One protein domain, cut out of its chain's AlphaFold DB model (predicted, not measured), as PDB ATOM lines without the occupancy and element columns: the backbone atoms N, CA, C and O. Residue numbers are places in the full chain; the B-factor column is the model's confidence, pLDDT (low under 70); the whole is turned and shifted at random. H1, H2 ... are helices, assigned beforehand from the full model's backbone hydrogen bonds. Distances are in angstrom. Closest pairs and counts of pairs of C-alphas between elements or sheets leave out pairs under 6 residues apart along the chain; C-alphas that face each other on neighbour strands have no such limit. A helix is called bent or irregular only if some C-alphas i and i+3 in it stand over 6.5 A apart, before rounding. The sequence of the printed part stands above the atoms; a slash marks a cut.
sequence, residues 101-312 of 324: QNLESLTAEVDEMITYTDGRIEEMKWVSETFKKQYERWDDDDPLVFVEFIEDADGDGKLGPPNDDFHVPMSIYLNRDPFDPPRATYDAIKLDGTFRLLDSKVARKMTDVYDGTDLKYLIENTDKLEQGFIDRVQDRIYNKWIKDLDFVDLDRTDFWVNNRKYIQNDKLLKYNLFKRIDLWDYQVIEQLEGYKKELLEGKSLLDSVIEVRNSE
ATOM      1  N   GLN A 101      31.573  48.976  10.967       79.38
ATOM      2  CA  GLN A 101      32.617  48.079  10.476       79.38
ATOM      3  C   GLN A 101      32.914  46.930  11.455       79.38
ATOM      4  O   GLN A 101      33.096  45.790  11.028       79.38
ATOM      5  N   ASN A 102      32.920  47.185  12.768       75.62
ATOM      6  CA  ASN A 102      33.084  46.127  13.771       75.62
ATOM      7  C   ASN A 102      31.909  45.138  13.775       75.62
ATOM      8  O   ASN A 102      32.123  43.938  13.934       75.62
ATOM      9  N   LEU A 103      30.674  45.620  13.584       79.50
ATOM     10  CA  LEU A 103      29.499  44.757  13.436       79.50
ATOM     11  C   LEU A 103      29.570  43.930  12.147       79.50
ATOM     12  O   LEU A 103      29.323  42.732  12.193       79.50
ATOM     13  N   GLU A 104      29.948  44.541  11.025       82.00
ATOM     14  CA  GLU A 104      30.126  43.850   9.740       82.00
ATOM     15  C   GLU A 104      31.233  42.790   9.813       82.00
ATOM     16  O   GLU A 104      31.061  41.684   9.305       82.00
ATOM     17  N   SER A 105      32.336  43.090  10.505       81.81
ATOM     18  CA  SER A 105      33.437  42.141  10.717       81.81
ATOM     19  C   SER A 105      33.005  40.965  11.598       81.81
ATOM     20  O   SER A 105      33.349  39.823  11.306       81.81
ATOM     21  N   LEU A 106      32.207  41.218  12.644       80.12
ATOM     22  CA  LEU A 106      31.602  40.151  13.445       80.12
ATOM     23  C   LEU A 106      30.637  39.296  12.626       80.12
ATOM     24  O   LEU A 106      30.667  38.077  12.746       80.12
ATOM     25  N   THR A 107      29.796  39.910  11.792       83.00
ATOM     26  CA  THR A 107      28.900  39.166  10.900       83.00
ATOM     27  C   THR A 107      29.693  38.267   9.955       83.00
ATOM     28  O   THR A 107      29.332  37.104   9.791       83.00
ATOM     29  N   ALA A 108      30.786  38.773   9.375       84.06
ATOM     30  CA  ALA A 108      31.652  37.992   8.498       84.06
ATOM     31  C   ALA A 108      32.287  36.793   9.225       84.06
ATOM     32  O   ALA A 108      32.243  35.681   8.707       84.06
ATOM     33  N   GLU A 109      32.804  36.986  10.443       87.50
ATOM     34  CA  GLU A 109      33.348  35.878  11.239       87.50
ATOM     35  C   GLU A 109      32.263  34.859  11.613       87.50
ATOM     36  O   GLU A 109      32.487  33.658  11.494       87.50
ATOM     37  N   VAL A 110      31.056  35.302  11.982       85.19
ATOM     38  CA  VAL A 110      29.929  34.390  12.241       85.19
ATOM     39  C   VAL A 110      29.562  33.587  10.985       85.19
ATOM     40  O   VAL A 110      29.266  32.398  11.098       85.19
ATOM     41  N   ASP A 111      29.617  34.179   9.789       85.44
ATOM     42  CA  ASP A 111      29.413  33.457   8.523       85.44
ATOM     43  C   ASP A 111      30.503  32.403   8.257       85.44
ATOM     44  O   ASP A 111      30.201  31.282   7.822       85.44
ATOM     45  N   GLU A 112      31.761  32.714   8.570       85.06
ATOM     46  CA  GLU A 112      32.861  31.743   8.521       85.06
ATOM     47  C   GLU A 112      32.642  30.599   9.519       85.06
ATOM     48  O   GLU A 112      32.801  29.431   9.162       85.06
ATOM     49  N   MET A 113      32.204  30.904  10.743       88.25
ATOM     50  CA  MET A 113      31.886  29.901  11.764       88.25
ATOM     51  C   MET A 113      30.711  29.010  11.359       88.25
ATOM     52  O   MET A 113      30.755  27.805  11.614       88.25
ATOM     53  N   ILE A 114      29.670  29.559  10.720       86.06
ATOM     54  CA  ILE A 114      28.553  28.772  10.171       86.06
ATOM     55  C   ILE A 114      29.079  27.801   9.115       86.06
ATOM     56  O   ILE A 114      28.788  26.609   9.186       86.06
ATOM     57  N   THR A 115      29.895  28.292   8.181       90.12
ATOM     58  CA  THR A 115      30.482  27.474   7.108       90.12
ATOM     59  C   THR A 115      31.379  26.367   7.670       90.12
ATOM     60  O   THR A 115      31.265  25.210   7.270       90.12
ATOM     61  N   TYR A 116      32.236  26.705   8.636       85.62
ATOM     62  CA  TYR A 116      33.091  25.750   9.341       85.62
ATOM     63  C   TYR A 116      32.268  24.683  10.075       85.62
ATOM     64  O   TYR A 116      32.541  23.490   9.956       85.62
ATOM     65  N   THR A 117      31.222  25.102  10.795       86.62
ATOM     66  CA  THR A 117      30.334  24.195  11.537       86.62
ATOM     67  C   THR A 117      29.576  23.262  10.594       86.62
ATOM     68  O   THR A 117      29.446  22.079  10.895       86.62
ATOM     69  N   ASP A 118      29.129  23.754   9.436       88.38
ATOM     70  CA  ASP A 118      28.469  22.936   8.414       88.38
ATOM     71  C   ASP A 118      29.395  21.866   7.844       88.38
ATOM     72  O   ASP A 118      29.033  20.688   7.849       88.38
ATOM     73  N   GLY A 119      30.617  22.247   7.464       82.12
ATOM     74  CA  GLY A 119      31.630  21.286   7.028       82.12
ATOM     75  C   GLY A 119      31.916  20.229   8.097       82.12
ATOM     76  O   GLY A 119      31.991  19.040   7.794       82.12
ATOM     77  N   ARG A 120      31.981  20.637   9.372       86.44
ATOM     78  CA  ARG A 120      32.193  19.710  10.489       86.44
ATOM     79  C   ARG A 120      31.018  18.752  10.693       86.44
ATOM     80  O   ARG A 120      31.244  17.583  10.988       86.44
ATOM     81  N   ILE A 121      29.773  19.207  10.544       86.38
ATOM     82  CA  ILE A 121      28.586  18.337  10.631       86.38
ATOM     83  C   ILE A 121      28.628  17.272   9.536       86.38
ATOM     84  O   ILE A 121      28.377  16.099   9.821       86.38
ATOM     85  N   GLU A 122      28.931  17.669   8.300       84.00
ATOM     86  CA  GLU A 122      29.029  16.752   7.160       84.00
ATOM     87  C   GLU A 122      30.135  15.716   7.372       84.00
ATOM     88  O   GLU A 122      29.882  14.514   7.271       84.00
ATOM     89  N   GLU A 123      31.330  16.168   7.750       82.44
ATOM     90  CA  GLU A 123      32.465  15.296   8.045       82.44
ATOM     91  C   GLU A 123      32.136  14.315   9.177       82.44
ATOM     92  O   GLU A 123      32.336  13.110   9.034       82.44
ATOM     93  N   MET A 124      31.582  14.802  10.290       85.81
ATOM     94  CA  MET A 124      31.268  13.959  11.442       85.81
ATOM     95  C   MET A 124      30.197  12.914  11.134       85.81
ATOM     96  O   MET A 124      30.315  11.777  11.594       85.81
ATOM     97  N   LYS A 125      29.179  13.266  10.338       88.25
ATOM     98  CA  LYS A 125      28.171  12.305   9.864       88.25
ATOM     99  C   LYS A 125      28.814  11.237   8.988       88.25
ATOM    100  O   LYS A 125      28.608  10.055   9.245       88.25
ATOM    101  N   TRP A 126      29.650  11.637   8.032       87.00
ATOM    102  CA  TRP A 126      30.364  10.700   7.166       87.00
ATOM    103  C   TRP A 126      31.277   9.755   7.963       87.00
ATOM    104  O   TRP A 126      31.192   8.538   7.806       87.00
ATOM    105  N   VAL A 127      32.099  10.285   8.876       88.88
ATOM    106  CA  VAL A 127      32.993   9.479   9.727       88.88
ATOM    107  C   VAL A 127      32.192   8.514  10.604       88.88
ATOM    108  O   VAL A 127      32.538   7.331  10.688       88.88
ATOM    109  N   SER A 128      31.118   8.988  11.243       90.75
ATOM    110  CA  SER A 128      30.274   8.144  12.094       90.75
ATOM    111  C   SER A 128      29.623   7.014  11.294       90.75
ATOM    112  O   SER A 128      29.679   5.855  11.708       90.75
ATOM    113  N   GLU A 129      29.083   7.309  10.109       91.25
ATOM    114  CA  GLU A 129      28.481   6.312   9.218       91.25
ATOM    115  C   GLU A 129      29.492   5.259   8.752       91.25
ATOM    116  O   GLU A 129      29.208   4.060   8.832       91.25
ATOM    117  N   THR A 130      30.688   5.678   8.338       90.00
ATOM    118  CA  THR A 130      31.794   4.785   7.955       90.00
ATOM    119  C   THR A 130      32.152   3.827   9.095       90.00
ATOM    120  O   THR A 130      32.206   2.604   8.926       90.00
ATOM    121  N   PHE A 131      32.313   4.348  10.313       95.12
ATOM    122  CA  PHE A 131      32.611   3.516  11.479       95.12
ATOM    123  C   PHE A 131      31.444   2.633  11.918       95.12
ATOM    124  O   PHE A 131      31.662   1.512  12.385       95.12
ATOM    125  N   LYS A 132      30.207   3.091  11.742       96.06
ATOM    126  CA  LYS A 132      29.002   2.317  12.035       96.06
ATOM    127  C   LYS A 132      28.859   1.121  11.103       96.06
ATOM    128  O   LYS A 132      28.678   0.010  11.598       96.06
ATOM    129  N   LYS A 133      29.052   1.303   9.793       94.38
ATOM    130  CA  LYS A 133      29.110   0.191   8.826       94.38
ATOM    131  C   LYS A 133      30.187  -0.821   9.207       94.38
ATOM    132  O   LYS A 133      29.942  -2.028   9.218       94.38
ATOM    133  N   GLN A 134      31.375  -0.339   9.576       95.25
ATOM    134  CA  GLN A 134      32.458  -1.205  10.039       95.25
ATOM    135  C   GLN A 134      32.088  -1.980  11.313       95.25
ATOM    136  O   GLN A 134      32.439  -3.154  11.452       95.25
ATOM    137  N   TYR A 135      31.394  -1.337  12.253       97.19
ATOM    138  CA  TYR A 135      30.933  -1.962  13.489       97.19
ATOM    139  C   TYR A 135      29.862  -3.034  13.237       97.19
ATOM    140  O   TYR A 135      29.905  -4.099  13.854       97.19
ATOM    141  N   GLU A 136      28.926  -2.780  12.323       96.50
ATOM    142  CA  GLU A 136      27.862  -3.720  11.946       96.50
ATOM    143  C   GLU A 136      28.425  -4.985  11.294       96.50
ATOM    144  O   GLU A 136      28.010  -6.089  11.643       96.50
ATOM    145  N   ARG A 137      29.439  -4.831  10.433       95.62
ATOM    146  CA  ARG A 137      30.139  -5.947   9.779       95.62
ATOM    147  C   ARG A 137      31.094  -6.700  10.707       95.62
ATOM    148  O   ARG A 137      31.604  -7.746  10.333       95.62
ATOM    149  N   TRP A 138      31.371  -6.196  11.912       97.19
ATOM    150  CA  TRP A 138      32.497  -6.648  12.742       97.19
ATOM    151  C   TRP A 138      32.561  -8.163  12.974       97.19
ATOM    152  O   TRP A 138      33.656  -8.716  13.040       97.19
ATOM    153  N   ASP A 139      31.418  -8.837  13.120       96.69
ATOM    154  CA  ASP A 139      31.361 -10.277  13.411       96.69
ATOM    155  C   ASP A 139      31.195 -11.157  12.156       96.69
ATOM    156  O   ASP A 139      31.098 -12.380  12.283       96.69
ATOM    157  N   ASP A 140      31.174 -10.568  10.958       96.50
ATOM    158  CA  ASP A 140      31.021 -11.311   9.709       96.50
ATOM    159  C   ASP A 140      32.253 -12.193   9.446       96.50
ATOM    160  O   ASP A 140      33.402 -11.768   9.613       96.50
ATOM    161  N   ASP A 141      32.040 -13.431   8.983       95.38
ATOM    162  CA  ASP A 141      33.132 -14.304   8.517       95.38
ATOM    163  C   ASP A 141      33.532 -13.960   7.071       95.38
ATOM    164  O   ASP A 141      33.490 -14.793   6.165       95.38
ATOM    165  N   ASP A 142      33.906 -12.699   6.864       92.81
ATOM    166  CA  ASP A 142      34.396 -12.147   5.604       92.81
ATOM    167  C   ASP A 142      35.915 -11.894   5.708       92.81
ATOM    168  O   ASP A 142      36.368 -11.178   6.608       92.81
ATOM    169  N   PRO A 143      36.753 -12.463   4.816       91.19
ATOM    170  CA  PRO A 143      38.173 -12.129   4.730       91.19
ATOM    171  C   PRO A 143      38.470 -10.626   4.624       91.19
ATOM    172  O   PRO A 143      39.539 -10.198   5.056       91.19
ATOM    173  N   LEU A 144      37.535  -9.847   4.078       92.12
ATOM    174  CA  LEU A 144      37.635  -8.414   3.811       92.12
ATOM    175  C   LEU A 144      36.718  -7.579   4.717       92.12
ATOM    176  O   LEU A 144      36.374  -6.449   4.385       92.12
ATOM    177  N   VAL A 145      36.355  -8.102   5.893       94.75
ATOM    178  CA  VAL A 145      35.467  -7.435   6.863       94.75
ATOM    179  C   VAL A 145      35.907  -6.015   7.256       94.75
ATOM    180  O   VAL A 145      35.069  -5.174   7.570       94.75
ATOM    181  N   PHE A 146      37.214  -5.736   7.227       95.38
ATOM    182  CA  PHE A 146      37.803  -4.427   7.540       95.38
ATOM    183  C   PHE A 146      38.058  -3.541   6.314       95.38
ATOM    184  O   PHE A 146      38.663  -2.479   6.431       95.38
ATOM    185  N   VAL A 147      37.657  -3.994   5.128       92.06
ATOM    186  CA  VAL A 147      37.822  -3.270   3.868       92.06
ATOM    187  C   VAL A 147      36.439  -2.854   3.384       92.06
ATOM    188  O   VAL A 147      35.530  -3.683   3.262       92.06
ATOM    189  N   GLU A 148      36.261  -1.562   3.138       86.31
ATOM    190  CA  GLU A 148      35.074  -1.013   2.494       86.31
ATOM    191  C   GLU A 148      35.421  -0.667   1.049       86.31
ATOM    192  O   GLU A 148      36.301   0.151   0.781       86.31
ATOM    193  N   PHE A 149      34.726  -1.322   0.123       80.44
ATOM    194  CA  PHE A 149      34.783  -0.991  -1.292       80.44
ATOM    195  C   PHE A 149      33.912   0.239  -1.536       80.44
ATOM    196  O   PHE A 149      32.756   0.276  -1.117       80.44
ATOM    197  N   ILE A 150      34.483   1.244  -2.183       69.62
ATOM    198  CA  ILE A 150      33.790   2.461  -2.581       69.62
ATOM    199  C   ILE A 150      33.041   2.121  -3.870       69.62
ATOM    200  O   ILE A 150      33.644   1.845  -4.907       69.62
ATOM    201  N   GLU A 151      31.715   2.082  -3.797       57.19
ATOM    202  CA  GLU A 151      30.888   2.030  -4.998       57.19
ATOM    203  C   GLU A 151      30.941   3.414  -5.668       57.19
ATOM    204  O   GLU A 151      30.623   4.407  -5.020       57.19
ATOM    205  N   ASP A 152      31.337   3.470  -6.948       56.72
ATOM    206  CA  ASP A 152      31.250   4.668  -7.808       56.72
ATOM    207  C   ASP A 152      32.144   5.859  -7.381       56.72
ATOM    208  O   ASP A 152      31.666   6.968  -7.137       56.72
ATOM    209  N   ALA A 153      33.464   5.648  -7.276       53.28
ATOM    210  CA  ALA A 153      34.413   6.682  -6.836       53.28
ATOM    211  C   ALA A 153      34.508   7.920  -7.755       53.28
ATOM    212  O   ALA A 153      34.992   8.965  -7.315       53.28
ATOM    213  N   ASP A 154      34.044   7.841  -9.007       54.56
ATOM    214  CA  ASP A 154      33.972   8.955  -9.961       54.56
ATOM    215  C   ASP A 154      32.550   9.524 -10.154       54.56
ATOM    216  O   ASP A 154      32.376  10.497 -10.896       54.56
ATOM    217  N   GLY A 155      31.549   8.992  -9.439       53.28
ATOM    218  CA  GLY A 155      30.164   9.477  -9.446       53.28
ATOM    219  C   GLY A 155      29.466   9.341 -10.804       53.28
ATOM    220  O   GLY A 155      28.532  10.095 -11.104       53.28
ATOM    221  N   ASP A 156      29.955   8.443 -11.660       59.69
ATOM    222  CA  ASP A 156      29.483   8.232 -13.027       59.69
ATOM    223  C   ASP A 156      28.417   7.117 -13.130       59.69
ATOM    224  O   ASP A 156      27.868   6.862 -14.216       59.69
ATOM    225  N   GLY A 157      28.080   6.487 -12.002       53.38
ATOM    226  CA  GLY A 157      27.141   5.378 -11.895       53.38
ATOM    227  C   GLY A 157      27.721   4.035 -12.339       53.38
ATOM    228  O   GLY A 157      26.944   3.107 -12.608       53.38
ATOM    229  N   LYS A 158      29.048   3.901 -12.465       47.50
ATOM    230  CA  LYS A 158      29.742   2.651 -12.803       47.50
ATOM    231  C   LYS A 158      30.741   2.269 -11.713       47.50
ATOM    232  O   LYS A 158      31.347   3.088 -11.044       47.50
ATOM    233  N   LEU A 159      30.934   0.962 -11.550       48.66
ATOM    234  CA  LEU A 159      32.027   0.442 -10.731       48.66
ATOM    235  C   LEU A 159      33.357   0.825 -11.400       48.66
ATOM    236  O   LEU A 159      33.612   0.395 -12.532       48.66
ATOM    237  N   GLY A 160      34.178   1.616 -10.705       49.56
ATOM    238  CA  GLY A 160      35.547   1.936 -11.100       49.56
ATOM    239  C   GLY A 160      36.419   0.679 -11.259       49.56
ATOM    240  O   GLY A 160      36.019  -0.432 -10.887       49.56
ATOM    241  N   PRO A 161      37.603   0.792 -11.890       46.72
ATOM    242  CA  PRO A 161      38.488  -0.348 -12.085       46.72
ATOM    243  C   PRO A 161      38.836  -1.014 -10.735       46.72
ATOM    244  O   PRO A 161      39.079  -0.322  -9.752       46.72
ATOM    245  N   PRO A 162      38.914  -2.357 -10.681       47.66
ATOM    246  CA  PRO A 162      38.868  -3.167  -9.451       47.66
ATOM    247  C   PRO A 162      40.020  -2.987  -8.439       47.66
ATOM    248  O   PRO A 162      40.095  -3.755  -7.481       47.66
ATOM    249  N   ASN A 163      40.916  -2.019  -8.637       46.41
ATOM    250  CA  ASN A 163      42.148  -1.879  -7.865       46.41
ATOM    251  C   ASN A 163      42.283  -0.568  -7.066       46.41
ATOM    252  O   ASN A 163      43.193  -0.526  -6.243       46.41
ATOM    253  N   ASP A 164      41.426   0.445  -7.256       49.94
ATOM    254  CA  ASP A 164      41.690   1.792  -6.703       49.94
ATOM    255  C   ASP A 164      40.631   2.334  -5.720       49.94
ATOM    256  O   ASP A 164      40.905   3.298  -5.010       49.94
ATOM    257  N   ASP A 165      39.480   1.675  -5.569       70.25
ATOM    258  CA  ASP A 165      38.338   2.255  -4.851       70.25
ATOM    259  C   ASP A 165      37.999   1.460  -3.585       70.25
ATOM    260  O   ASP A 165      36.928   0.871  -3.445       70.25
ATOM    261  N   PHE A 166      38.935   1.380  -2.642       74.81
ATOM    262  CA  PHE A 166      38.650   0.840  -1.315       74.81
ATOM    263  C   PHE A 166      39.345   1.657  -0.238       74.81
ATOM    264  O   PHE A 166      40.416   2.225  -0.439       74.81
ATOM    265  N   HIS A 167      38.749   1.676   0.944       85.19
ATOM    266  CA  HIS A 167      39.384   2.226   2.126       85.19
ATOM    267  C   HIS A 167      39.240   1.256   3.293       85.19
ATOM    268  O   HIS A 167      38.416   0.340   3.285       85.19
ATOM    269  N   VAL A 168      40.096   1.429   4.295       90.94
ATOM    270  CA  VAL A 168      40.023   0.671   5.541       90.94
ATOM    271  C   VAL A 168      39.524   1.629   6.614       90.94
ATOM    272  O   VAL A 168      40.329   2.408   7.113       90.94
ATOM    273  N   PRO A 169      38.237   1.595   7.004       92.12
ATOM    274  CA  PRO A 169      37.686   2.510   8.006       92.12
ATOM    275  C   PRO A 169      38.548   2.622   9.270       92.12
ATOM    276  O   PRO A 169      38.778   3.699   9.808       92.12
ATOM    277  N   MET A 170      39.090   1.493   9.729       95.19
ATOM    278  CA  MET A 170      39.889   1.447  10.949       95.19
ATOM    279  C   MET A 170      41.310   2.021  10.812       95.19
ATOM    280  O   MET A 170      41.948   2.231  11.845       95.19
ATOM    281  N   SER A 171      41.814   2.307   9.603       92.81
ATOM    282  CA  SER A 171      43.139   2.933   9.435       92.81
ATOM    283  C   SER A 171      43.159   4.355   9.994       92.81
ATOM    284  O   SER A 171      44.086   4.736  10.701       92.81
ATOM    285  N   ILE A 172      42.069   5.098   9.797       90.44
ATOM    286  CA  ILE A 172      41.902   6.466  10.301       90.44
ATOM    287  C   ILE A 172      41.405   6.515  11.750       90.44
ATOM    288  O   ILE A 172      41.097   7.588  12.262       90.44
ATOM    289  N   TYR A 173      41.329   5.379  12.454       94.44
ATOM    290  CA  TYR A 173      40.802   5.349  13.821       94.44
ATOM    291  C   TYR A 173      41.612   6.223  14.783       94.44
ATOM    292  O   TYR A 173      41.062   6.753  15.738       94.44
ATOM    293  N   LEU A 174      42.913   6.406  14.576       93.44
ATOM    294  CA  LEU A 174      43.711   7.264  15.459       93.44
ATOM    295  C   LEU A 174      43.615   8.756  15.115       93.44
ATOM    296  O   LEU A 174      44.168   9.573  15.850       93.44
ATOM    297  N   ASN A 175      42.905   9.116  14.044       89.00
ATOM    298  CA  ASN A 175      42.726  10.505  13.656       89.00
ATOM    299  C   ASN A 175      41.743  11.201  14.596       89.00
ATOM    300  O   ASN A 175      40.786  10.603  15.105       89.00
ATOM    301  N   ARG A 176      42.002  12.485  14.820       84.62
ATOM    302  CA  ARG A 176      41.151  13.396  15.579       84.62
ATOM    303  C   ARG A 176      41.342  14.792  15.006       84.62
ATOM    304  O   ARG A 176      42.462  15.151  14.645       84.62
ATOM    305  N   ASP A 177      40.272  15.564  15.020       78.25
ATOM    306  CA  ASP A 177      40.304  16.978  14.677       78.25
ATOM    307  C   ASP A 177      39.425  17.738  15.677       78.25
ATOM    308  O   ASP A 177      38.199  17.697  15.575       78.25
ATOM    309  N   PRO A 178      39.989  18.315  16.749       87.00
ATOM    310  CA  PRO A 178      39.193  19.042  17.729       87.00
ATOM    311  C   PRO A 178      38.435  20.201  17.076       87.00
ATOM    312  O   PRO A 178      38.962  20.872  16.195       87.00
ATOM    313  N   PHE A 179      37.201  20.459  17.511       87.31
ATOM    314  CA  PHE A 179      36.442  21.607  17.022       87.31
ATOM    315  C   PHE A 179      37.118  22.911  17.465       87.31
ATOM    316  O   PHE A 179      37.293  23.128  18.662       87.31
ATOM    317  N   ASP A 180      37.488  23.769  16.515       85.56
ATOM    318  CA  ASP A 180      38.192  25.034  16.765       85.56
ATOM    319  C   ASP A 180      37.751  26.096  15.737       85.56
ATOM    320  O   ASP A 180      38.416  26.305  14.719       85.56
ATOM    321  N   PRO A 181      36.574  26.718  15.931       84.69
ATOM    322  CA  PRO A 181      36.044  27.694  14.989       84.69
ATOM    323  C   PRO A 181      36.840  29.013  15.035       84.69
ATOM    324  O   PRO A 181      37.414  29.364  16.072       84.69
ATOM    325  N   PRO A 182      36.841  29.797  13.939       80.62
ATOM    326  CA  PRO A 182      37.509  31.095  13.907       80.62
ATOM    327  C   PRO A 182      36.909  32.065  14.938       80.62
ATOM    328  O   PRO A 182      35.703  32.087  15.171       80.62
ATOM    329  N   ARG A 183      37.775  32.867  15.571       85.31
ATOM    330  CA  ARG A 183      37.419  33.788  16.674       85.31
ATOM    331  C   ARG A 183      38.312  35.030  16.778       85.31
ATOM    332  O   ARG A 183      38.349  35.700  17.811       85.31
ATOM    333  N   ALA A 184      39.119  35.288  15.753       79.06
ATOM    334  CA  ALA A 184      40.156  36.316  15.795       79.06
ATOM    335  C   ALA A 184      39.567  37.730  15.909       79.06
ATOM    336  O   ALA A 184      40.091  38.565  16.647       79.06
ATOM    337  N   THR A 185      38.466  37.983  15.207       78.50
ATOM    338  CA  THR A 185      37.735  39.249  15.205       78.50
ATOM    339  C   THR A 185      37.094  39.486  16.559       78.50
ATOM    340  O   THR A 185      37.316  40.543  17.149       78.50
ATOM    341  N   TYR A 186      36.362  38.500  17.090       80.94
ATOM    342  CA  TYR A 186      35.778  38.579  18.429       80.94
ATOM    343  C   TYR A 186      36.831  38.867  19.512       80.94
ATOM    344  O   TYR A 186      36.656  39.779  20.329       80.94
ATOM    345  N   ASP A 187      37.957  38.148  19.493       80.50
ATOM    346  CA  ASP A 187      39.049  38.353  20.448       80.50
ATOM    347  C   ASP A 187      39.662  39.760  20.317       80.50
ATOM    348  O   ASP A 187      39.929  40.417  21.331       80.50
ATOM    349  N   ALA A 188      39.836  40.261  19.089       74.56
ATOM    350  CA  ALA A 188      40.377  41.594  18.825       74.56
ATOM    351  C   ALA A 188      39.475  42.710  19.376       74.56
ATOM    352  O   ALA A 188      39.946  43.545  20.155       74.56
ATOM    353  N   ILE A 189      38.174  42.688  19.063       72.62
ATOM    354  CA  ILE A 189      37.230  43.729  19.516       72.62
ATOM    355  C   ILE A 189      36.967  43.675  21.029       72.62
ATOM    356  O   ILE A 189      36.574  44.656  21.672       72.62
ATOM    357  N   LYS A 190      37.140  42.500  21.642       75.56
ATOM    358  CA  LYS A 190      37.040  42.338  23.094       75.56
ATOM    359  C   LYS A 190      38.264  42.928  23.785       75.56
ATOM    360  O   LYS A 190      38.119  43.563  24.833       75.56
ATOM    361  N   LEU A 191      39.447  42.744  23.196       71.94
ATOM    362  CA  LEU A 191      40.717  43.262  23.699       71.94
ATOM    363  C   LEU A 191      40.819  44.788  23.570       71.94
ATOM    364  O   LEU A 191      41.260  45.442  24.515       71.94
ATOM    365  N   ASP A 192      40.400  45.355  22.438       69.88
ATOM    366  CA  ASP A 192      40.437  46.805  22.198       69.88
ATOM    367  C   ASP A 192      39.310  47.576  22.920       69.88
ATOM    368  O   ASP A 192      39.331  48.805  23.011       69.88
ATOM    369  N   GLY A 193      38.348  46.852  23.504       66.25
ATOM    370  CA  GLY A 193      37.256  47.396  24.306       66.25
ATOM    371  C   GLY A 193      36.057  47.894  23.497       66.25
ATOM    372  O   GLY A 193      35.054  48.282  24.107       66.25
ATOM    373  N   THR A 194      36.104  47.834  22.166       70.69
ATOM    374  CA  THR A 194      34.990  48.220  21.285       70.69
ATOM    375  C   THR A 194      33.792  47.285  21.428       70.69
ATOM    376  O   THR A 194      32.657  47.724  21.246       70.69
ATOM    377  N   PHE A 195      33.994  46.050  21.900       68.00
ATOM    378  CA  PHE A 195      32.910  45.129  22.260       68.00
ATOM    379  C   PHE A 195      31.911  45.732  23.262       68.00
ATOM    380  O   PHE A 195      30.716  45.451  23.211       68.00
ATOM    381  N   ARG A 196      32.370  46.615  24.161       68.31
ATOM    382  CA  ARG A 196      31.504  47.299  25.145       68.31
ATOM    383  C   ARG A 196      30.583  48.343  24.518       68.31
ATOM    384  O   ARG A 196      29.668  48.816  25.187       68.31
ATOM    385  N   LEU A 197      30.858  48.737  23.278       68.88
ATOM    386  CA  LEU A 197      30.079  49.717  22.525       68.88
ATOM    387  C   LEU A 197      28.928  49.061  21.751       68.88
ATOM    388  O   LEU A 197      28.081  49.771  21.207       68.88
ATOM    389  N   LEU A 198      28.892  47.726  21.697       69.69
ATOM    390  CA  LEU A 198      27.786  46.973  21.118       69.69
ATOM    391  C   LEU A 198      26.524  47.122  21.972       69.69
ATOM    392  O   LEU A 198      26.582  47.310  23.189       69.69
ATOM    393  N   ASP A 199      25.363  46.985  21.330       73.62
ATOM    394  CA  ASP A 199      24.106  46.877  22.064       73.62
ATOM    395  C   ASP A 199      24.156  45.686  23.035       73.62
ATOM    396  O   ASP A 199      24.648  44.610  22.696       73.62
ATOM    397  N   SER A 200      23.618  45.868  24.242       74.06
ATOM    398  CA  SER A 200      23.664  44.861  25.309       74.06
ATOM    399  C   SER A 200      23.134  43.482  24.894       74.06
ATOM    400  O   SER A 200      23.657  42.461  25.346       74.06
ATOM    401  N   LYS A 201      22.123  43.428  24.015       73.56
ATOM    402  CA  LYS A 201      21.549  42.176  23.513       73.56
ATOM    403  C   LYS A 201      22.496  41.495  22.527       73.56
ATOM    404  O   LYS A 201      22.664  40.280  22.607       73.56
ATOM    405  N   VAL A 202      23.131  42.271  21.647       74.69
ATOM    406  CA  VAL A 202      24.157  41.787  20.705       74.69
ATOM    407  C   VAL A 202      25.370  41.281  21.471       74.69
ATOM    408  O   VAL A 202      25.764  40.135  21.293       74.69
ATOM    409  N   ALA A 203      25.913  42.091  22.382       73.81
ATOM    410  CA  ALA A 203      27.073  41.733  23.190       73.81
ATOM    411  C   ALA A 203      26.837  40.440  23.981       73.81
ATOM    412  O   ALA A 203      27.700  39.566  24.022       73.81
ATOM    413  N   ARG A 204      25.648  40.276  24.576       77.19
ATOM    414  CA  ARG A 204      25.297  39.042  25.282       77.19
ATOM    415  C   ARG A 204      25.247  37.843  24.338       77.19
ATOM    416  O   ARG A 204      25.914  36.859  24.619       77.19
ATOM    417  N   LYS A 205      24.522  37.937  23.217       83.44
ATOM    418  CA  LYS A 205      24.414  36.829  22.254       83.44
ATOM    419  C   LYS A 205      25.778  36.446  21.675       83.44
ATOM    420  O   LYS A 205      26.068  35.264  21.580       83.44
ATOM    421  N   MET A 206      26.630  37.419  21.349       83.69
ATOM    422  CA  MET A 206      27.999  37.149  20.898       83.69
ATOM    423  C   MET A 206      28.830  36.502  22.009       83.69
ATOM    424  O   MET A 206      29.522  35.526  21.770       83.69
ATOM    425  N   THR A 207      28.714  36.952  23.256       83.50
ATOM    426  CA  THR A 207      29.391  36.265  24.372       83.50
ATOM    427  C   THR A 207      28.915  34.817  24.515       83.50
ATOM    428  O   THR A 207      29.735  33.929  24.699       83.50
ATOM    429  N   ASP A 208      27.616  34.553  24.377       76.50
ATOM    430  CA  ASP A 208      27.075  33.193  24.455       76.50
ATOM    431  C   ASP A 208      27.561  32.314  23.278       76.50
ATOM    432  O   ASP A 208      27.862  31.140  23.470       76.50
ATOM    433  N   VAL A 209      27.718  32.877  22.076       80.19
ATOM    434  CA  VAL A 209      28.231  32.161  20.889       80.19
ATOM    435  C   VAL A 209      29.733  31.856  20.984       80.19
ATOM    436  O   VAL A 209      30.160  30.771  20.588       80.19
ATOM    437  N   TYR A 210      30.537  32.789  21.495       82.62
ATOM    438  CA  TYR A 210      32.004  32.693  21.472       82.62
ATOM    439  C   TYR A 210      32.625  32.195  22.787       82.62
ATOM    440  O   TYR A 210      33.685  31.578  22.768       82.62
ATOM    441  N   ASP A 211      31.972  32.429  23.928       80.31
ATOM    442  CA  ASP A 211      32.452  32.045  25.267       80.31
ATOM    443  C   ASP A 211      31.448  31.158  26.033       80.31
ATOM    444  O   ASP A 211      31.653  30.843  27.212       80.31
ATOM    445  N   GLY A 212      30.329  30.785  25.405       73.88
ATOM    446  CA  GLY A 212      29.257  30.046  26.058       73.88
ATOM    447  C   GLY A 212      29.605  28.603  26.409       73.88
ATOM    448  O   GLY A 212      30.594  28.010  25.968       73.88
ATOM    449  N   THR A 213      28.738  28.004  27.223       73.00
ATOM    450  CA  THR A 213      28.897  26.615  27.666       73.00
ATOM    451  C   THR A 213      28.782  25.617  26.525       73.00
ATOM    452  O   THR A 213      29.452  24.590  26.569       73.00
ATOM    453  N   ASP A 214      27.972  25.917  25.514       70.62
ATOM    454  CA  ASP A 214      27.686  24.990  24.420       70.62
ATOM    455  C   ASP A 214      28.930  24.779  23.553       70.62
ATOM    456  O   ASP A 214      29.354  23.639  23.356       70.62
ATOM    457  N   LEU A 215      29.599  25.873  23.166       76.00
ATOM    458  CA  LEU A 215      30.894  25.817  22.485       76.00
ATOM    459  C   LEU A 215      31.941  25.095  23.341       76.00
ATOM    460  O   LEU A 215      32.664  24.229  22.851       76.00
ATOM    461  N   LYS A 216      32.002  25.395  24.643       76.56
ATOM    462  CA  LYS A 216      32.953  24.743  25.550       76.56
ATOM    463  C   LYS A 216      32.766  23.223  25.600       76.56
ATOM    464  O   LYS A 216      33.760  22.497  25.582       76.56
ATOM    465  N   TYR A 217      31.528  22.738  25.694       70.81
ATOM    466  CA  TYR A 217      31.257  21.299  25.713       70.81
ATOM    467  C   TYR A 217      31.585  20.639  24.375       70.81
ATOM    468  O   TYR A 217      32.147  19.547  24.375       70.81
ATOM    469  N   LEU A 218      31.299  21.310  23.259       74.44
ATOM    470  CA  LEU A 218      31.648  20.822  21.930       74.44
ATOM    471  C   LEU A 218      33.171  20.669  21.759       74.44
ATOM    472  O   LEU A 218      33.640  19.625  21.297       74.44
ATOM    473  N   ILE A 219      33.952  21.653  22.217       75.94
ATOM    474  CA  ILE A 219      35.423  21.581  22.240       75.94
ATOM    475  C   ILE A 219      35.896  20.439  23.152       75.94
ATOM    476  O   ILE A 219      36.707  19.614  22.741       75.94
ATOM    477  N   GLU A 220      35.385  20.337  24.387       72.56
ATOM    478  CA  GLU A 220      35.817  19.282  25.322       72.56
ATOM    479  C   GLU A 220      35.504  17.872  24.795       72.56
ATOM    480  O   GLU A 220      36.318  16.955  24.951       72.56
ATOM    481  N   ASN A 221      34.351  17.698  24.151       71.75
ATOM    482  CA  ASN A 221      33.932  16.417  23.599       71.75
ATOM    483  C   ASN A 221      34.796  15.998  22.404       71.75
ATOM    484  O   ASN A 221      35.254  14.855  22.372       71.75
ATOM    485  N   THR A 222      35.067  16.918  21.475       80.31
ATOM    486  CA  THR A 222      35.875  16.656  20.267       80.31
ATOM    487  C   THR A 222      37.384  16.605  20.532       80.31
ATOM    488  O   THR A 222      38.124  16.010  19.753       80.31
ATOM    489  N   ASP A 223      37.859  17.167  21.648       82.31
ATOM    490  CA  ASP A 223      39.260  17.072  22.070       82.31
ATOM    491  C   ASP A 223      39.482  15.925  23.066       82.31
ATOM    492  O   ASP A 223      40.061  14.882  22.752       82.31
ATOM    493  N   LYS A 224      39.030  16.112  24.306       79.69
ATOM    494  CA  LYS A 224      39.464  15.318  25.458       79.69
ATOM    495  C   LYS A 224      38.779  13.960  25.525       79.69
ATOM    496  O   LYS A 224      39.431  12.967  25.861       79.69
ATOM    497  N   LEU A 225      37.475  13.894  25.247       78.50
ATOM    498  CA  LEU A 225      36.766  12.611  25.256       78.50
ATOM    499  C   LEU A 225      37.210  11.729  24.087       78.50
ATOM    500  O   LEU A 225      37.499  10.548  24.304       78.50
ATOM    501  N   GLU A 226      37.339  12.307  22.890       86.88
ATOM    502  CA  GLU A 226      37.902  11.621  21.723       86.88
ATOM    503  C   GLU A 226      39.331  11.136  21.955       86.88
ATOM    504  O   GLU A 226      39.619   9.962  21.701       86.88
ATOM    505  N   GLN A 227      40.197  11.970  22.543       90.00
ATOM    506  CA  GLN A 227      41.550  11.545  22.910       90.00
ATOM    507  C   GLN A 227      41.534  10.314  23.810       90.00
ATOM    508  O   GLN A 227      42.292   9.378  23.590       90.00
ATOM    509  N   GLY A 228      40.618  10.259  24.778       92.62
ATOM    510  CA  GLY A 228      40.492   9.099  25.653       92.62
ATOM    511  C   GLY A 228      40.157   7.801  24.907       92.62
ATOM    512  O   GLY A 228      40.570   6.724  25.344       92.62
ATOM    513  N   PHE A 229      39.411   7.859  23.797       94.62
ATOM    514  CA  PHE A 229      39.159   6.686  22.948       94.62
ATOM    515  C   PHE A 229      40.414   6.268  22.177       94.62
ATOM    516  O   PHE A 229      40.742   5.075  22.173       94.62
ATOM    517  N   ILE A 230      41.131   7.242  21.614       96.19
ATOM    518  CA  ILE A 230      42.394   7.056  20.885       96.19
ATOM    519  C   ILE A 230      43.460   6.449  21.799       96.19
ATOM    520  O   ILE A 230      44.010   5.397  21.474       96.19
ATOM    521  N   ASP A 231      43.677   7.028  22.980       97.19
ATOM    522  CA  ASP A 231      44.660   6.571  23.968       97.19
ATOM    523  C   ASP A 231      44.430   5.111  24.357       97.19
ATOM    524  O   ASP A 231      45.367   4.322  24.450       97.19
ATOM    525  N   ARG A 232      43.166   4.708  24.544       96.56
ATOM    526  CA  ARG A 232      42.810   3.317  24.864       96.56
ATOM    527  C   ARG A 232      43.178   2.344  23.742       96.56
ATOM    528  O   ARG A 232      43.544   1.205  24.034       96.56
ATOM    529  N   VAL A 233      43.053   2.747  22.478       96.69
ATOM    530  CA  VAL A 233      43.442   1.902  21.335       96.69
ATOM    531  C   VAL A 233      44.953   1.906  21.141       96.69
ATOM    532  O   VAL A 233      45.525   0.840  20.929       96.69
ATOM    533  N   GLN A 234      45.618   3.047  21.312       97.19
ATOM    534  CA  GLN A 234      47.080   3.109  21.315       97.19
ATOM    535  C   GLN A 234      47.671   2.221  22.415       97.19
ATOM    536  O   GLN A 234      48.531   1.392  22.130       97.19
ATOM    537  N   ASP A 235      47.163   2.308  23.646       97.50
ATOM    538  CA  ASP A 235      47.586   1.446  24.755       97.50
ATOM    539  C   ASP A 235      47.385  -0.035  24.419       97.50
ATOM    540  O   ASP A 235      48.270  -0.868  24.639       97.50
ATOM    541  N   ARG A 236      46.250  -0.369  23.793       96.19
ATOM    542  CA  ARG A 236      45.970  -1.731  23.341       96.19
ATOM    543  C   ARG A 236      46.981  -2.219  22.302       96.19
ATOM    544  O   ARG A 236      47.445  -3.361  22.402       96.19
ATOM    545  N   ILE A 237      47.331  -1.368  21.343       96.38
ATOM    546  CA  ILE A 237      48.339  -1.656  20.324       96.38
ATOM    547  C   ILE A 237      49.696  -1.909  20.991       96.38
ATOM    548  O   ILE A 237      50.279  -2.981  20.809       96.38
ATOM    549  N   TYR A 238      50.155  -0.978  21.830       95.94
ATOM    550  CA  TYR A 238      51.463  -1.042  22.485       95.94
ATOM    551  C   TYR A 238      51.610  -2.242  23.416       95.94
ATOM    552  O   TYR A 238      52.627  -2.940  23.406       95.94
ATOM    553  N   ASN A 239      50.598  -2.501  24.239       96.19
ATOM    554  CA  ASN A 239      50.716  -3.492  25.299       96.19
ATOM    555  C   ASN A 239      50.404  -4.911  24.847       96.19
ATOM    556  O   ASN A 239      50.829  -5.849  25.536       96.19
ATOM    557  N   LYS A 240      49.686  -5.072  23.729       96.25
ATOM    558  CA  LYS A 240      49.228  -6.376  23.262       96.25
ATOM    559  C   LYS A 240      49.544  -6.653  21.797       96.25
ATOM    560  O   LYS A 240      50.258  -7.611  21.530       96.25
ATOM    561  N   TRP A 241      49.055  -5.843  20.859       97.50
ATOM    562  CA  TRP A 241      49.151  -6.187  19.434       97.50
ATOM    563  C   TRP A 241      50.600  -6.302  18.955       97.50
ATOM    564  O   TRP A 241      50.924  -7.267  18.279       97.50
ATOM    565  N   ILE A 242      51.488  -5.400  19.391       96.12
ATOM    566  CA  ILE A 242      52.923  -5.452  19.049       96.12
ATOM    567  C   ILE A 242      53.597  -6.754  19.523       96.12
ATOM    568  O   ILE A 242      54.596  -7.177  18.947       96.12
ATOM    569  N   LYS A 243      53.086  -7.387  20.586       95.69
ATOM    570  CA  LYS A 243      53.647  -8.635  21.136       95.69
ATOM    571  C   LYS A 243      53.057  -9.878  20.481       95.69
ATOM    572  O   LYS A 243      53.748 -10.886  20.375       95.69
ATOM    573  N   ASP A 244      51.778  -9.810  20.122       97.56
ATOM    574  CA  ASP A 244      51.003 -10.960  19.658       97.56
ATOM    575  C   ASP A 244      51.015 -11.115  18.126       97.56
ATOM    576  O   ASP A 244      50.775 -12.219  17.639       97.56
ATOM    577  N   LEU A 245      51.243 -10.032  17.372       97.19
ATOM    578  CA  LEU A 245      51.174  -9.997  15.907       97.19
ATOM    579  C   LEU A 245      52.562  -9.840  15.276       97.19
ATOM    580  O   LEU A 245      53.425  -9.157  15.823       97.19
ATOM    581  N   ASP A 246      52.747 -10.417  14.085       94.94
ATOM    582  CA  ASP A 246      54.019 -10.360  13.345       94.94
ATOM    583  C   ASP A 246      54.420  -8.924  12.964       94.94
ATOM    584  O   ASP A 246      55.603  -8.585  12.923       94.94
ATOM    585  N   PHE A 247      53.431  -8.075  12.676       96.12
ATOM    586  CA  PHE A 247      53.601  -6.644  12.452       96.12
ATOM    587  C   PHE A 247      52.311  -5.890  12.793       96.12
ATOM    588  O   PHE A 247      51.221  -6.463  12.767       96.12
ATOM    589  N   VAL A 248      52.441  -4.594  13.088       96.44
ATOM    590  CA  VAL A 248      51.312  -3.683  13.308       96.44
ATOM    591  C   VAL A 248      51.521  -2.430  12.475       96.44
ATOM    592  O   VAL A 248      52.484  -1.700  12.697       96.44
ATOM    593  N   ASP A 249      50.618  -2.200  11.528       95.44
ATOM    594  CA  ASP A 249      50.614  -1.026  10.661       95.44
ATOM    595  C   ASP A 249      49.167  -0.738  10.244       95.44
ATOM    596  O   ASP A 249      48.582  -1.486   9.461       95.44
ATOM    597  N   LEU A 250      48.563   0.299  10.831       94.38
ATOM    598  CA  LEU A 250      47.146   0.603  10.617       94.38
ATOM    599  C   LEU A 250      46.873   1.137   9.205       94.38
ATOM    600  O   LEU A 250      45.747   0.993   8.731       94.38
ATOM    601  N   ASP A 251      47.879   1.685   8.523       90.62
ATOM    602  CA  ASP A 251      47.735   2.256   7.179       90.62
ATOM    603  C   ASP A 251      47.763   1.176   6.089       90.62
ATOM    604  O   ASP A 251      47.379   1.408   4.941       90.62
ATOM    605  N   ARG A 252      48.193  -0.040   6.440       92.38
ATOM    606  CA  ARG A 252      48.320  -1.158   5.509       92.38
ATOM    607  C   ARG A 252      47.086  -2.045   5.490       92.38
ATOM    608  O   ARG A 252      46.744  -2.698   6.468       92.38
ATOM    609  N   THR A 253      46.468  -2.198   4.325       91.44
ATOM    610  CA  THR A 253      45.305  -3.085   4.141       91.44
ATOM    611  C   THR A 253      45.599  -4.536   4.507       91.44
ATOM    612  O   THR A 253      44.772  -5.209   5.122       91.44
ATOM    613  N   ASP A 254      46.792  -5.032   4.181       94.12
ATOM    614  CA  ASP A 254      47.162  -6.415   4.465       94.12
ATOM    615  C   ASP A 254      47.348  -6.685   5.964       94.12
ATOM    616  O   ASP A 254      47.135  -7.818   6.393       94.12
ATOM    617  N   PHE A 255      47.644  -5.667   6.783       96.62
ATOM    618  CA  PHE A 255      47.587  -5.801   8.240       96.62
ATOM    619  C   PHE A 255      46.181  -6.217   8.689       96.62
ATOM    620  O   PHE A 255      46.027  -7.218   9.393       96.62
ATOM    621  N   TRP A 256      45.154  -5.497   8.241       96.06
ATOM    622  CA  TRP A 256      43.766  -5.750   8.626       96.06
ATOM    623  C   TRP A 256      43.244  -7.087   8.102       96.06
ATOM    624  O   TRP A 256      42.602  -7.834   8.842       96.06
ATOM    625  N   VAL A 257      43.564  -7.429   6.851       95.69
ATOM    626  CA  VAL A 257      43.133  -8.686   6.217       95.69
ATOM    627  C   VAL A 257      43.799  -9.900   6.872       95.69
ATOM    628  O   VAL A 257      43.116 -10.856   7.257       95.69
ATOM    629  N   ASN A 258      45.123  -9.867   7.052       96.94
ATOM    630  CA  ASN A 258      45.874 -11.008   7.584       96.94
ATOM    631  C   ASN A 258      45.578 -11.247   9.069       96.94
ATOM    632  O   ASN A 258      45.508 -12.396   9.510       96.94
ATOM    633  N   ASN A 259      45.338 -10.177   9.834       97.38
ATOM    634  CA  ASN A 259      45.093 -10.256  11.273       97.38
ATOM    635  C   ASN A 259      43.602 -10.226  11.644       97.38
ATOM    636  O   ASN A 259      43.280 -10.176  12.836       97.38
ATOM    637  N   ARG A 260      42.679 -10.312  10.671       96.25
ATOM    638  CA  ARG A 260      41.240 -10.078  10.900       96.25
ATOM    639  C   ARG A 260      40.682 -10.856  12.090       96.25
ATOM    640  O   ARG A 260      40.037 -10.277  12.949       96.25
ATOM    641  N   LYS A 261      40.992 -12.156  12.200       97.19
ATOM    642  CA  LYS A 261      40.423 -13.021  13.246       97.19
ATOM    643  C   LYS A 261      40.927 -12.625  14.626       97.19
ATOM    644  O   LYS A 261      40.191 -12.727  15.603       97.19
ATOM    645  N   TYR A 262      42.181 -12.196  14.720       97.62
ATOM    646  CA  TYR A 262      42.739 -11.702  15.970       97.62
ATOM    647  C   TYR A 262      42.047 -10.394  16.380       97.62
ATOM    648  O   TYR A 262      41.588 -10.276  17.515       97.62
ATOM    649  N   ILE A 263      41.901  -9.459  15.436       97.19
ATOM    650  CA  ILE A 263      41.286  -8.142  15.658       97.19
ATOM    651  C   ILE A 263      39.789  -8.269  15.979       97.19
ATOM    652  O   ILE A 263      39.327  -7.668  16.943       97.19
ATOM    653  N   GLN A 264      39.036  -9.109  15.259       97.50
ATOM    654  CA  GLN A 264      37.615  -9.375  15.527       97.50
ATOM    655  C   GLN A 264      37.389  -9.904  16.952       97.50
ATOM    656  O   GLN A 264      36.427  -9.521  17.619       97.50
ATOM    657  N   ASN A 265      38.317 -10.728  17.456       97.50
ATOM    658  CA  ASN A 265      38.293 -11.242  18.827       97.50
ATOM    659  C   ASN A 265      38.697 -10.196  19.886       97.50
ATOM    660  O   ASN A 265      38.579 -10.454  21.093       97.50
ATOM    661  N   ASP A 266      39.149  -9.009  19.479       96.88
ATOM    662  CA  ASP A 266      39.471  -7.913  20.380       96.88
ATOM    663  C   ASP A 266      38.216  -7.155  20.831       96.88
ATOM    664  O   ASP A 266      37.838  -6.103  20.312       96.88
ATOM    665  N   LYS A 267      37.584  -7.683  21.882       94.88
ATOM    666  CA  LYS A 267      36.389  -7.078  22.490       94.88
ATOM    667  C   LYS A 267      36.609  -5.644  22.980       94.88
ATOM    668  O   LYS A 267      35.641  -4.891  23.042       94.88
ATOM    669  N   LEU A 268      37.842  -5.271  23.345       95.38
ATOM    670  CA  LEU A 268      38.141  -3.906  23.782       95.38
ATOM    671  C   LEU A 268      38.012  -2.954  22.602       95.38
ATOM    672  O   LEU A 268      37.330  -1.943  22.734       95.38
ATOM    673  N   LEU A 269      38.622  -3.289  21.463       96.94
ATOM    674  CA  LEU A 269      38.557  -2.443  20.276       96.94
ATOM    675  C   LEU A 269      37.117  -2.297  19.778       96.94
ATOM    676  O   LEU A 269      36.667  -1.173  19.573       96.94
ATOM    677  N   LYS A 270      36.369  -3.404  19.690       97.62
ATOM    678  CA  LYS A 270      34.956  -3.372  19.287       97.62
ATOM    679  C   LYS A 270      34.110  -2.480  20.200       97.62
ATOM    680  O   LYS A 270      33.335  -1.654  19.727       97.62
ATOM    681  N   TYR A 271      34.257  -2.631  21.518       97.31
ATOM    682  CA  TYR A 271      33.516  -1.818  22.485       97.31
ATOM    683  C   TYR A 271      33.932  -0.340  22.445       97.31
ATOM    684  O   TYR A 271      33.093   0.546  22.586       97.31
ATOM    685  N   ASN A 272      35.220  -0.069  22.237       97.75
ATOM    686  CA  ASN A 272      35.740   1.287  22.113       97.75
ATOM    687  C   ASN A 272      35.184   1.979  20.854       97.75
ATOM    688  O   ASN A 272      34.672   3.090  20.954       97.75
ATOM    689  N   LEU A 273      35.170   1.283  19.710       97.62
ATOM    690  CA  LEU A 273      34.523   1.739  18.476       97.62
ATOM    691  C   LEU A 273      33.044   2.084  18.706       97.62
ATOM    692  O   LEU A 273      32.636   3.201  18.410       97.62
ATOM    693  N   PHE A 274      32.274   1.181  19.326       97.25
ATOM    694  CA  PHE A 274      30.873   1.437  19.689       97.25
ATOM    695  C   PHE A 274      30.705   2.720  20.511       97.25
ATOM    696  O   PHE A 274      29.854   3.550  20.209       97.25
ATOM    697  N   LYS A 275      31.525   2.901  21.552       96.00
ATOM    698  CA  LYS A 275      31.426   4.072  22.429       96.00
ATOM    699  C   LYS A 275      31.850   5.373  21.753       96.00
ATOM    700  O   LYS A 275      31.344   6.419  22.150       96.00
ATOM    701  N   ARG A 276      32.755   5.318  20.776       94.81
ATOM    702  CA  ARG A 276      33.150   6.493  19.998       94.81
ATOM    703  C   ARG A 276      32.061   6.901  19.002       94.81
ATOM    704  O   ARG A 276      31.734   8.077  18.949       94.81
ATOM    705  N   ILE A 277      31.431   5.935  18.327       95.06
ATOM    706  CA  ILE A 277      30.242   6.175  17.485       95.06
ATOM    707  C   ILE A 277      29.111   6.801  18.317       95.06
ATOM    708  O   ILE A 277      28.543   7.812  17.926       95.06
ATOM    709  N   ASP A 278      28.840   6.255  19.506       90.56
ATOM    710  CA  ASP A 278      27.824   6.770  20.439       90.56
ATOM    711  C   ASP A 278      28.099   8.223  20.882       90.56
ATOM    712  O   ASP A 278      27.170   9.018  21.002       90.56
ATOM    713  N   LEU A 279      29.370   8.595  21.090       87.44
ATOM    714  CA  LEU A 279      29.755   9.984  21.364       87.44
ATOM    715  C   LEU A 279      29.414  10.899  20.177       87.44
ATOM    716  O   LEU A 279      28.889  11.996  20.375       87.44
ATOM    717  N   TRP A 280      29.723  10.469  18.956       90.00
ATOM    718  CA  TRP A 280      29.497  11.281  17.766       90.00
ATOM    719  C   TRP A 280      28.013  11.463  17.457       90.00
ATOM    720  O   TRP A 280      27.557  12.603  17.367       90.00
ATOM    721  N   ASP A 281      27.262  10.364  17.380       85.25
ATOM    722  CA  ASP A 281      25.843  10.359  16.999       85.25
ATOM    723  C   ASP A 281      24.960  11.114  17.999       85.25
ATOM    724  O   ASP A 281      24.029  11.809  17.594       85.25
ATOM    725  N   TYR A 282      25.241  10.989  19.299       80.94
ATOM    726  CA  TYR A 282      24.338  11.469  20.354       80.94
ATOM    727  C   TYR A 282      24.869  12.645  21.170       80.94
ATOM    728  O   TYR A 282      24.188  13.095  22.088       80.94
ATOM    729  N   GLN A 283      26.090  13.116  20.914       79.81
ATOM    730  CA  GLN A 283      26.610  14.303  21.597       79.81
ATOM    731  C   GLN A 283      27.188  15.294  20.605       79.81
ATOM    732  O   GLN A 283      26.690  16.409  20.524       79.81
ATOM    733  N   VAL A 284      28.204  14.905  19.833       83.62
ATOM    734  CA  VAL A 284      28.933  15.862  18.986       83.62
ATOM    735  C   VAL A 284      28.048  16.403  17.864       83.62
ATOM    736  O   VAL A 284      27.965  17.615  17.703       83.62
ATOM    737  N   ILE A 285      27.348  15.540  17.119       86.00
ATOM    738  CA  ILE A 285      26.493  15.977  16.004       86.00
ATOM    739  C   ILE A 285      25.331  16.845  16.508       86.00
ATOM    740  O   ILE A 285      25.079  17.908  15.949       86.00
ATOM    741  N   GLU A 286      24.672  16.449  17.601       81.31
ATOM    742  CA  GLU A 286      23.593  17.243  18.210       81.31
ATOM    743  C   GLU A 286      24.103  18.606  18.714       81.31
ATOM    744  O   GLU A 286      23.463  19.635  18.490       81.31
ATOM    745  N   GLN A 287      25.282  18.639  19.343       83.06
ATOM    746  CA  GLN A 287      25.917  19.879  19.794       83.06
ATOM    747  C   GLN A 287      26.293  20.793  18.629       83.06
ATOM    748  O   GLN A 287      26.082  21.998  18.729       83.06
ATOM    749  N   LEU A 288      26.810  20.247  17.524       84.38
ATOM    750  CA  LEU A 288      27.117  21.016  16.317       84.38
ATOM    751  C   LEU A 288      25.851  21.625  15.701       84.38
ATOM    752  O   LEU A 288      25.836  22.809  15.371       84.38
ATOM    753  N   GLU A 289      24.771  20.849  15.581       86.50
ATOM    754  CA  GLU A 289      23.491  21.340  15.054       86.50
ATOM    755  C   GLU A 289      22.873  22.413  15.966       86.50
ATOM    756  O   GLU A 289      22.365  23.433  15.483       86.50
ATOM    757  N   GLY A 290      22.966  22.230  17.287       80.62
ATOM    758  CA  GLY A 290      22.570  23.236  18.274       80.62
ATOM    759  C   GLY A 290      23.406  24.512  18.168       80.62
ATOM    760  O   GLY A 290      22.855  25.609  18.088       80.62
ATOM    761  N   TYR A 291      24.728  24.375  18.077       85.38
ATOM    762  CA  TYR A 291      25.650  25.499  17.944       85.38
ATOM    763  C   TYR A 291      25.422  26.288  16.650       85.38
ATOM    764  O   TYR A 291      25.352  27.517  16.672       85.38
ATOM    765  N   LYS A 292      25.184  25.595  15.529       87.25
ATOM    766  CA  LYS A 292      24.784  26.216  14.258       87.25
ATOM    767  C   LYS A 292      23.537  27.082  14.420       87.25
ATOM    768  O   LYS A 292      23.471  28.185  13.880       87.25
ATOM    769  N   LYS A 293      22.531  26.603  15.154       86.25
ATOM    770  CA  LYS A 293      21.315  27.384  15.406       86.25
ATOM    771  C   LYS A 293      21.629  28.660  16.192       86.25
ATOM    772  O   LYS A 293      21.132  29.726  15.828       86.25
ATOM    773  N   GLU A 294      22.479  28.574  17.213       85.06
ATOM    774  CA  GLU A 294      22.915  29.743  17.982       85.06
ATOM    775  C   GLU A 294      23.663  30.763  17.111       85.06
ATOM    776  O   GLU A 294      23.391  31.963  17.221       85.06
ATOM    777  N   LEU A 295      24.526  30.295  16.200       84.44
ATOM    778  CA  LEU A 295      25.219  31.125  15.209       84.44
ATOM    779  C   LEU A 295      24.241  31.828  14.261       84.44
ATOM    780  O   LEU A 295      24.331  33.040  14.080       84.44
ATOM    781  N   LEU A 296      23.264  31.106  13.701       85.50
ATOM    782  CA  LEU A 296      22.251  31.676  12.800       85.50
ATOM    783  C   LEU A 296      21.389  32.739  13.492       85.50
ATOM    784  O   LEU A 296      21.094  33.786  12.912       85.50
ATOM    785  N   GLU A 297      21.003  32.501  14.745       80.50
ATOM    786  CA  GLU A 297      20.301  33.498  15.555       80.50
ATOM    787  C   GLU A 297      21.188  34.713  15.866       80.50
ATOM    788  O   GLU A 297      20.712  35.850  15.836       80.50
ATOM    789  N   GLY A 298      22.471  34.483  16.158       79.62
ATOM    790  CA  GLY A 298      23.468  35.531  16.372       79.62
ATOM    791  C   GLY A 298      23.645  36.411  15.140       79.62
ATOM    792  O   GLY A 298      23.566  37.635  15.250       79.62
ATOM    793  N   LYS A 299      23.774  35.790  13.966       84.19
ATOM    794  CA  LYS A 299      23.838  36.472  12.675       84.19
ATOM    795  C   LYS A 299      22.592  37.309  12.421       84.19
ATOM    796  O   LYS A 299      22.699  38.500  12.159       84.19
ATOM    797  N   SER A 300      21.406  36.717  12.567       80.25
ATOM    798  CA  SER A 300      20.145  37.431  12.343       80.25
ATOM    799  C   SER A 300      20.020  38.679  13.226       80.25
ATOM    800  O   SER A 300      19.503  39.709  12.789       80.25
ATOM    801  N   LEU A 301      20.517  38.603  14.464       79.00
ATOM    802  CA  LEU A 301      20.565  39.744  15.367       79.00
ATOM    803  C   LEU A 301      21.574  40.809  14.908       79.00
ATOM    804  O   LEU A 301      21.240  41.993  14.954       79.00
ATOM    805  N   LEU A 302      22.776  40.410  14.479       78.31
ATOM    806  CA  LEU A 302      23.785  41.329  13.941       78.31
ATOM    807  C   LEU A 302      23.272  42.046  12.687       78.31
ATOM    808  O   LEU A 302      23.292  43.275  12.654       78.31
ATOM    809  N   ASP A 303      22.727  41.305  11.721       77.62
ATOM    810  CA  ASP A 303      22.163  41.839  10.475       77.62
ATOM    811  C   ASP A 303      21.065  42.869  10.761       77.62
ATOM    812  O   ASP A 303      21.067  43.967  10.204       77.62
ATOM    813  N   SER A 304      20.164  42.559  11.700       75.12
ATOM    814  CA  SER A 304      19.103  43.480  12.115       75.12
ATOM    815  C   SER A 304      19.659  44.770  12.722       75.12
ATOM    816  O   SER A 304      19.146  45.856  12.448       75.12
ATOM    817  N   VAL A 305      20.707  44.679  13.543       72.38
ATOM    818  CA  VAL A 305      21.326  45.866  14.141       72.38
ATOM    819  C   VAL A 305      22.076  46.679  13.091       72.38
ATOM    820  O   VAL A 305      21.953  47.902  13.097       72.38
ATOM    821  N   ILE A 306      22.785  46.036  12.163       72.75
ATOM    822  CA  ILE A 306      23.458  46.705  11.041       72.75
ATOM    823  C   ILE A 306      22.440  47.445  10.167       72.75
ATOM    824  O   ILE A 306      22.653  48.613   9.850       72.75
ATOM    825  N   GLU A 307      21.304  46.829   9.833       73.50
ATOM    826  CA  GLU A 307      20.239  47.466   9.046       73.50
ATOM    827  C   GLU A 307      19.695  48.725   9.737       73.50
ATOM    828  O   GLU A 307      19.589  49.791   9.119       73.50
ATOM    829  N   VAL A 308      19.422  48.643  11.044       70.06
ATOM    830  CA  VAL A 308      19.011  49.812  11.835       70.06
ATOM    831  C   VAL A 308      20.095  50.890  11.783       70.06
ATOM    832  O   VAL A 308      19.791  52.026  11.431       70.06
ATOM    833  N   ARG A 309      21.365  50.546  12.037       69.38
ATOM    834  CA  ARG A 309      22.488  51.502  12.006       69.38
ATOM    835  C   ARG A 309      22.718  52.135  10.635       69.38
ATOM    836  O   ARG A 309      23.076  53.310  10.571       69.38
ATOM    837  N   ASN A 310      22.485  51.402   9.552       70.19
ATOM    838  CA  ASN A 310      22.611  51.903   8.183       70.19
ATOM    839  C   ASN A 310      21.430  52.798   7.773       70.19
ATOM    840  O   ASN A 310      21.605  53.709   6.966       70.19
ATOM    841  N   SER A 311      20.243  52.583   8.348       67.06
ATOM    842  CA  SER A 311      19.055  53.421   8.107       67.06
ATOM    843  C   SER A 311      19.002  54.697   8.961       67.06
ATOM    844  O   SER A 311      18.197  55.591   8.687       67.06
ATOM    845  N   GLU A 312      19.867  54.819   9.974       63.88
ATOM    846  CA  GLU A 312      20.007  56.031  10.783       63.88
ATOM    847  C   GLU A 312      20.451  57.221   9.907       63.88
ATOM    848  O   GLU A 312      21.543  57.239   9.328       63.88
TER     849      GLU A 312
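What this domain is: This is residues 101 to 312 of the 324 residues of the protein "EF-hand domain-containing protein" of Flavobacteriaceae bacterium (UniProt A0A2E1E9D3). Three long helices make an elongated, loose bundle: the bent H9 runs back along both H1 and H6, which stay apart from each other. The short helices H3 and H4, with H5, gather near one end and H7 and H8 at the other, while a loop sticks out sideways with residues 150 to 164. The printed part has 212 residues with nine named helices, H1 to H9 in order, and no named strand, and its class is all helix. It is loose, with a radius of gyration of the C-alphas of 22.5 A, and spans 72 by 44 by 24 A, only just elongated.

Where its parts are: H1, residues 101 to 136, begins with C-alpha 101 at (32.617, 48.079, 10.476) and is 52.0 A long. H2 is residues 169 to 174, H3 residues 184 to 191, H4 residues 194 to 197, and H5 residues 200 to 211, 15.5 A long. H6, residues 213 to 244, is 44.3 A long, has a kink of 34 degrees near residue 238 and ends with C-alpha 244 at (51.003, -10.960, 19.658). H2 is irregular, with C-alphas 171 and 174 7.4 A apart, and H6 only just, with C-alphas 239 and 242 6.9 A apart. H7 is residues 253 to 258 and H8 residues 260 to 264. H9, residues 267 to 311, was assigned as one helix by its hydrogen bonds but is bent, with C-alphas 282 and 285 6.6 A apart. Its arms are H9a, residues 267 to 282, 22.2 A, and H9b, residues 285 to 311, 39.0 A, at a shallow tilt of 26 degrees.

How they stand to each other: H1, H6, H9a and H9b form a bundle, long helices side by side. H1 touches H9b, closest at the C-alphas of Thr 107 and Lys 299, 6.0 A, opposite ways at a shallow tilt of 17 degrees. H6 touches H9a with residues 221 to 233 alone, closest at the C-alphas of Phe 229 and Asn 272, 6.4 A, opposite ways at a shallow tilt of 14 degrees. H5 touches H9b, closest at the C-alphas of Lys 205 and Gly 298, 6.1 A. H2 touches H6 about perpendicular, 75 degrees, closest at the C-alphas of Leu 174 and Ile 230, 5.6 A. H3 touches H1, closest at the C-alphas of Leu 106 and Thr 185, 6.4 A. H4, H7 and H8 touch no helix. Every O i to N i+4 pair is within hydrogen-bond range in H1, H3, H5, H7, H8, H9a and H9b; H6 has 24 of 28, H2 0 of 2 with 1 of 3 O i to N i+3 pairs, and H4 is too short for such a pair.

The domain as a whole: The C-alphas farthest apart, of Asp 246 and Glu 312, are 74.6 A apart. The printed part has no cut. The link from H1 to H2 is long, 32 residues, and within it residues 148 to 149 pair antiparallel with residues 166 to 167. Mean pLDDT of the printed part is 83.6; 24 residues are under 70, among them residues 150 to 164.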